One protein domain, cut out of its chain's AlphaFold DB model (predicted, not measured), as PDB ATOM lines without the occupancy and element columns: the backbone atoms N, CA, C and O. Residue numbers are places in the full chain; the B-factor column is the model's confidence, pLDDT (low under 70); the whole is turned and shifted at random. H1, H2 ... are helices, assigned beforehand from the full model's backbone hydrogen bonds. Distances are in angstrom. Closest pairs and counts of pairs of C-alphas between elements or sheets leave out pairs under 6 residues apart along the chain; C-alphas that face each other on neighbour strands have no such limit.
ATOM      1  N   GLU A  42     298.694 289.829 202.297       62.60
ATOM      2  CA  GLU A  42     298.411 289.410 203.675       62.60
ATOM      3  C   GLU A  42     298.811 287.950 203.952       62.60
ATOM      4  O   GLU A  42     299.467 287.698 204.959       62.60
ATOM      5  N   GLU A  43     298.526 287.010 203.046       63.83
ATOM      6  CA  GLU A  43     298.919 285.606 203.192       63.83
ATOM      7  C   GLU A  43     300.440 285.477 203.136       63.83
ATOM      8  O   GLU A  43     301.038 284.839 203.994       63.83
ATOM      9  N   PHE A  44     301.105 286.192 202.223       63.78
ATOM     10  CA  PHE A  44     302.569 286.210 202.186       63.78
ATOM     11  C   PHE A  44     303.180 286.792 203.472       63.78
ATOM     12  O   PHE A  44     304.213 286.311 203.941       63.78
ATOM     13  N   GLN A  45     302.550 287.804 204.081       66.86
ATOM     14  CA  GLN A  45     302.981 288.342 205.378       66.86
ATOM     15  C   GLN A  45     302.780 287.339 206.519       66.86
ATOM     16  O   GLN A  45     303.618 287.270 207.421       66.86
ATOM     17  N   GLU A  46     301.698 286.564 206.493       67.78
ATOM     18  CA  GLU A  46     301.446 285.506 207.471       67.78
ATOM     19  C   GLU A  46     302.404 284.322 207.289       67.78
ATOM     20  O   GLU A  46     303.001 283.885 208.273       67.78
ATOM     21  N   LEU A  47     302.670 283.898 206.050       69.78
ATOM     22  CA  LEU A  47     303.683 282.893 205.710       69.78
ATOM     23  C   LEU A  47     305.103 283.339 206.098       69.78
ATOM     24  O   LEU A  47     305.921 282.522 206.520       69.78
ATOM     25  N   ASN A  48     305.402 284.641 206.011       70.04
ATOM     26  CA  ASN A  48     306.682 285.202 206.455       70.04
ATOM     27  C   ASN A  48     306.830 285.146 207.984       70.04
ATOM     28  O   ASN A  48     307.913 284.868 208.497       70.04
ATOM     29  N   ARG A  49     305.733 285.366 208.724       70.67
ATOM     30  CA  ARG A  49     305.720 285.240 210.190       70.67
ATOM     31  C   ARG A  49     305.744 283.783 210.650       70.67
ATOM     32  O   ARG A  49     306.400 283.483 211.645       70.67
ATOM     33  N   ASN A  50     305.042 282.892 209.954       73.20
ATOM     34  CA  ASN A  50     305.002 281.469 210.257       73.20
ATOM     35  C   ASN A  50     305.086 280.628 208.965       73.20
ATOM     36  O   ASN A  50     304.073 280.449 208.286       73.20
ATOM     37  N   PRO A  51     306.248 280.022 208.661       71.74
ATOM     38  CA  PRO A  51     306.423 279.205 207.460       71.74
ATOM     39  C   PRO A  51     305.618 277.896 207.494       71.74
ATOM     40  O   PRO A  51     305.536 277.207 206.484       71.74
ATOM     41  N   PHE A  52     305.037 277.524 208.642       74.85
ATOM     42  CA  PHE A  52     304.177 276.346 208.769       74.85
ATOM     43  C   PHE A  52     302.706 276.627 208.443       74.85
ATOM     44  O   PHE A  52     301.938 275.672 208.397       74.85
ATOM     45  N   LEU A  53     302.312 277.885 208.208       76.72
ATOM     46  CA  LEU A  53     300.961 278.210 207.729       76.72
ATOM     47  C   LEU A  53     300.739 277.782 206.275       76.72
ATOM     48  O   LEU A  53     299.593 277.592 205.876       76.72
ATOM     49  N   ASP A  54     301.817 277.579 205.512       80.78
ATOM     50  CA  ASP A  54     301.734 277.037 204.162       80.78
ATOM     51  C   ASP A  54     301.207 275.590 204.231       80.78
ATOM     52  O   ASP A  54     301.826 274.739 204.892       80.78
ATOM     53  N   PRO A  55     300.073 275.279 203.573       80.09
ATOM     54  CA  PRO A  55     299.503 273.938 203.574       80.09
ATOM     55  C   PRO A  55     300.474 272.871 203.048       80.09
ATOM     56  O   PRO A  55     300.422 271.727 203.519       80.09
ATOM     57  N   GLU A  56     301.380 273.213 202.126       80.52
ATOM     58  CA  GLU A  56     302.388 272.281 201.610       80.52
ATOM     59  C   GLU A  56     303.440 271.954 202.675       80.52
ATOM     60  O   GLU A  56     303.743 270.781 202.938       80.52
ATOM     61  N   VAL A  57     303.958 272.985 203.348       82.18
ATOM     62  CA  VAL A  57     304.961 272.838 204.410       82.18
ATOM     63  C   VAL A  57     304.365 272.071 205.591       82.18
ATOM     64  O   VAL A  57     304.977 271.114 206.080       82.18
ATOM     65  N   ALA A  58     303.151 272.422 206.016       85.04
ATOM     66  CA  ALA A  58     302.434 271.730 207.084       85.04
ATOM     67  C   ALA A  58     302.250 270.233 206.789       85.04
ATOM     68  O   ALA A  58     302.525 269.388 207.649       85.04
ATOM     69  N   ALA A  59     301.815 269.888 205.572       84.34
ATOM     70  CA  ALA A  59     301.616 268.502 205.160       84.34
ATOM     71  C   ALA A  59     302.933 267.713 205.144       84.34
ATOM     72  O   ALA A  59     302.981 266.583 205.645       84.34
ATOM     73  N   HIS A  60     304.009 268.319 204.634       87.16
ATOM     74  CA  HIS A  60     305.334 267.704 204.612       87.16
ATOM     75  C   HIS A  60     305.817 267.354 206.026       87.16
ATOM     76  O   HIS A  60     306.170 266.203 206.297       87.16
ATOM     77  N   TRP A  61     305.781 268.306 206.964       86.59
ATOM     78  CA  TRP A  61     306.228 268.056 208.340       86.59
ATOM     79  C   TRP A  61     305.333 267.074 209.085       86.59
ATOM     80  O   TRP A  61     305.842 266.216 209.811       86.59
ATOM     81  N   LYS A  62     304.018 267.127 208.862       85.44
ATOM     82  CA  LYS A  62     303.088 266.143 209.419       85.44
ATOM     83  C   LYS A  62     303.456 264.723 208.987       85.44
ATOM     84  O   LYS A  62     303.572 263.845 209.840       85.44
ATOM     85  N   LEU A  63     303.729 264.511 207.699       87.76
ATOM     86  CA  LEU A  63     304.163 263.214 207.177       87.76
ATOM     87  C   LEU A  63     305.500 262.770 207.791       87.76
ATOM     88  O   LEU A  63     305.661 261.606 208.158       87.76
ATOM     89  N   VAL A  64     306.454 263.690 207.958       88.08
ATOM     90  CA  VAL A  64     307.743 263.407 208.613       88.08
ATOM     91  C   VAL A  64     307.548 262.982 210.074       88.08
ATOM     92  O   VAL A  64     308.145 261.993 210.512       88.08
ATOM     93  N   TYR A  65     306.688 263.667 210.834       86.75
ATOM     94  CA  TYR A  65     306.376 263.294 212.219       86.75
ATOM     95  C   TYR A  65     305.611 261.968 212.322       86.75
ATOM     96  O   TYR A  65     305.872 261.173 213.231       86.75
ATOM     97  N   GLU A  66     304.708 261.687 211.381       86.11
ATOM     98  CA  GLU A  66     304.006 260.403 211.292       86.11
ATOM     99  C   GLU A  66     304.973 259.250 210.980       86.11
ATOM    100  O   GLU A  66     304.962 258.232 211.681       86.11
ATOM    101  N   ASN A  67     305.868 259.436 210.005       89.08
ATOM    102  CA  ASN A  67     306.853 258.435 209.584       89.08
ATOM    103  C   ASN A  67     307.921 258.163 210.645       89.08
ATOM    104  O   ASN A  67     308.289 257.011 210.882       89.08
ATOM    105  N   SER A  68     308.399 259.210 211.321       85.69
ATOM    106  CA  SER A  68     309.372 259.084 212.414       85.69
ATOM    107  C   SER A  68     308.781 258.461 213.680       85.69
ATOM    108  O   SER A  68     309.526 258.149 214.608       85.69
ATOM    109  N   LYS A  69     307.454 258.251 213.726       83.74
ATOM    110  CA  LYS A  69     306.709 257.808 214.914       83.74
ATOM    111  C   LYS A  69     307.005 258.682 216.136       83.74
ATOM    112  O   LYS A  69     306.941 258.187 217.261       83.74
ATOM    113  N   TYR A  70     307.298 259.964 215.915       79.79
ATOM    114  CA  TYR A  70     307.638 260.886 216.985       79.79
ATOM    115  C   TYR A  70     306.496 260.948 218.006       79.79
ATOM    116  O   TYR A  70     305.310 260.992 217.647       79.79
ATOM    117  N   GLU A  71     306.853 260.904 219.287       79.08
ATOM    118  CA  GLU A  71     305.893 260.817 220.391       79.08
ATOM    119  C   GLU A  71     304.977 262.048 220.445       79.08
ATOM    120  O   GLU A  71     303.829 261.938 220.861       79.08
ATOM    121  N   CYS A  72     305.426 263.187 219.905       78.96
ATOM    122  CA  CYS A  72     304.663 264.433 219.859       78.96
ATOM    123  C   CYS A  72     304.121 264.777 218.460       78.96
ATOM    124  O   CYS A  72     303.896 265.948 218.172       78.96
ATOM    125  N   ARG A  73     303.875 263.797 217.574       81.15
ATOM    126  CA  ARG A  73     303.301 264.060 216.230       81.15
ATOM    127  C   ARG A  73     301.979 264.843 216.258       81.15
ATOM    128  O   ARG A  73     301.652 265.545 215.315       81.15
ATOM    129  N   HIS A  74     301.223 264.709 217.348       78.16
ATOM    130  CA  HIS A  74     299.958 265.407 217.581       78.16
ATOM    131  C   HIS A  74     300.141 266.842 218.103       78.16
ATOM    132  O   HIS A  74     299.166 267.572 218.209       78.16
ATOM    133  N   ALA A  75     301.353 267.214 218.526       78.73
ATOM    134  CA  ALA A  75     301.673 268.547 219.032       78.73
ATOM    135  C   ALA A  75     302.089 269.501 217.906       78.73
ATOM    136  O   ALA A  75     302.264 270.691 218.150       78.73
ATOM    137  N   PHE A  76     302.274 268.982 216.689       81.42
ATOM    138  CA  PHE A  76     302.497 269.812 215.521       81.42
ATOM    139  C   PHE A  76     301.192 270.519 215.150       81.42
ATOM    140  O   PHE A  76     300.278 269.901 214.602       81.42
ATOM    141  N   ASP A  77     301.125 271.805 215.474       79.26
ATOM    142  CA  ASP A  77     300.049 272.698 215.075       79.26
ATOM    143  C   ASP A  77     300.605 273.721 214.070       79.26
ATOM    144  O   ASP A  77     301.355 274.616 214.465       79.26
ATOM    145  N   PRO A  78     300.285 273.593 212.769       75.17
ATOM    146  CA  PRO A  78     300.737 274.544 211.753       75.17
ATOM    147  C   PRO A  78     300.139 275.941 211.957       75.17
ATOM    148  O   PRO A  78     300.709 276.930 211.503       75.17
ATOM    149  N   THR A  79     299.023 276.031 212.688       74.13
ATOM    150  CA  THR A  79     298.338 277.285 213.021       74.13
ATOM    151  C   THR A  79     298.842 277.915 214.316       74.13
ATOM    152  O   THR A  79     298.330 278.955 214.734       74.13
ATOM    153  N   LEU A  80     299.860 277.318 214.951       74.82
ATOM    154  CA  LEU A  80     300.465 277.872 216.153       74.82
ATOM    155  C   LEU A  80     301.042 279.255 215.846       74.82
ATOM    156  O   LEU A  80     302.011 279.402 215.103       74.82
ATOM    157  N   THR A  81     300.448 280.277 216.448       69.04
ATOM    158  CA  THR A  81     300.894 281.663 216.323       69.04
ATOM    159  C   THR A  81     301.641 282.048 217.590       69.04
ATOM    160  O   THR A  81     301.094 281.997 218.686       69.04
ATOM    161  N   TRP A  82     302.916 282.408 217.451       71.24
ATOM    162  CA  TRP A  82     303.706 282.931 218.559       71.24
ATOM    163  C   TRP A  82     303.481 284.437 218.656       71.24
ATOM    164  O   TRP A  82     303.933 285.195 217.796       71.24
ATOM    165  N   THR A  83     302.732 284.878 219.664       77.44
ATOM    166  CA  THR A  83     302.432 286.308 219.822       77.44
ATOM    167  C   THR A  83     303.634 287.071 220.389       77.44
ATOM    168  O   THR A  83     304.405 286.534 221.184       77.44
ATOM    169  N   GLU A  84     303.780 288.358 220.051       77.93
ATOM    170  CA  GLU A  84     304.857 289.209 220.595       77.93
ATOM    171  C   GLU A  84     304.851 289.244 222.136       77.93
ATOM    172  O   GLU A  84     305.892 289.373 222.782       77.93
ATOM    173  N   GLU A  85     303.675 289.107 222.757       78.00
ATOM    174  CA  GLU A  85     303.540 289.020 224.211       78.00
ATOM    175  C   GLU A  85     304.118 287.720 224.780       78.00
ATOM    176  O   GLU A  85     304.756 287.743 225.838       78.00
ATOM    177  N   GLU A  86     303.904 286.593 224.100       81.53
ATOM    178  CA  GLU A  86     304.492 285.303 224.459       81.53
ATOM    179  C   GLU A  86     305.999 285.314 224.249       81.53
ATOM    180  O   GLU A  86     306.734 284.897 225.147       81.53
ATOM    181  N   GLU A  87     306.469 285.901 223.148       81.01
ATOM    182  CA  GLU A  87     307.894 286.120 222.909       81.01
ATOM    183  C   GLU A  87     308.517 286.935 224.031       81.01
ATOM    184  O   GLU A  87     309.473 286.500 224.671       81.01
ATOM    185  N   LYS A  88     307.913 288.076 224.359       81.52
ATOM    186  CA  LYS A  88     308.376 288.950 225.435       81.52
ATOM    187  C   LYS A  88     308.345 288.256 226.794       81.52
ATOM    188  O   LYS A  88     309.226 288.499 227.625       81.52
ATOM    189  N   ARG A  89     307.350 287.398 227.047       82.96
ATOM    190  CA  ARG A  89     307.252 286.605 228.281       82.96
ATOM    191  C   ARG A  89     308.367 285.567 228.363       82.96
ATOM    192  O   ARG A  89     308.936 285.412 229.443       82.96
ATOM    193  N   VAL A  90     308.684 284.894 227.257       81.69
ATOM    194  CA  VAL A  90     309.798 283.941 227.185       81.69
ATOM    195  C   VAL A  90     311.130 284.660 227.321       81.69
ATOM    196  O   VAL A  90     311.876 284.318 228.227       81.69
ATOM    197  N   ILE A  91     311.380 285.730 226.562       79.64
ATOM    198  CA  ILE A  91     312.603 286.542 226.674       79.64
ATOM    199  C   ILE A  91     312.823 287.005 228.119       79.64
ATOM    200  O   ILE A  91     313.910 286.835 228.659       79.64
ATOM    201  N   ARG A  92     311.784 287.518 228.798       78.07
ATOM    202  CA  ARG A  92     311.884 287.950 230.207       78.07
ATOM    203  C   ARG A  92     312.191 286.801 231.175       78.07
ATOM    204  O   ARG A  92     312.640 287.055 232.289       78.07
ATOM    205  N   LYS A  93     311.871 285.559 230.808       77.04
ATOM    206  CA  LYS A  93     312.119 284.364 231.623       77.04
ATOM    207  C   LYS A  93     313.460 283.692 231.296       77.04
ATOM    208  O   LYS A  93     313.903 282.873 232.099       77.04
ATOM    209  N   THR A  94     314.058 284.012 230.148       69.80
ATOM    210  CA  THR A  94     315.293 283.409 229.622       69.80
ATOM    211  C   THR A  94     316.552 284.253 229.895       69.80
ATOM    212  O   THR A  94     317.640 283.832 229.514       69.80
ATOM    213  N   ASP A  95     316.430 285.377 230.605       59.87
ATOM    214  CA  ASP A  95     317.544 286.148 231.195       59.87
ATOM    215  C   ASP A  95     317.631 285.897 232.713       59.87
ATOM    216  O   ASP A  95     318.747 285.633 233.217       59.87
TER     217      ASP A  95
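What this domain is: This is residues 42 to 95 of the 95 residues of an uncharacterized protein of Madurella mycetomatis (UniProt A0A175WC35). Three separate helices are strung along a loose, flat chain with no common core. The longest, H2, has H1 beyond its first end, while the unnamed stretch of residues 68 to 83 folds back beside H2 and leads away to H3, which sticks out with residues 83 to 95. The printed part has 54 residues with three named helices, in the order H1, H2, H3, and no named strand; the class is all helix. It is loose, with a radius of gyration of the C-alphas of 13.7 A, and spans 36 by 31 by 13 A.

How they stand to each other: H2, residues 55 to 67, touches no helix. H1, residues 42 to 49, is apart from H2, though a tight link of 5 residues joins them. H3, residues 84 to 94, is apart from H1 and H2. In H1, H2 and H3 every O i to N i+4 pair is within hydrogen-bond range.

Where its parts are: H2 measures 18.2 A from C-alpha 55 at (299.503, 273.938, 203.574) to C-alpha 67. H3 measures 15.0 A, ending with C-alpha 94 at (315.293, 283.409, 229.622). H1 measures 10.6 A.

The domain as a whole: The C-alphas of Asn 67 and Asp 95, the two farthest apart, are 36.7 A apart. The printed part has no cut. The link from H2 to H3 is long, 16 residues. pLDDT is under 70 at residues 42 to 47, 81, and 94 to 95.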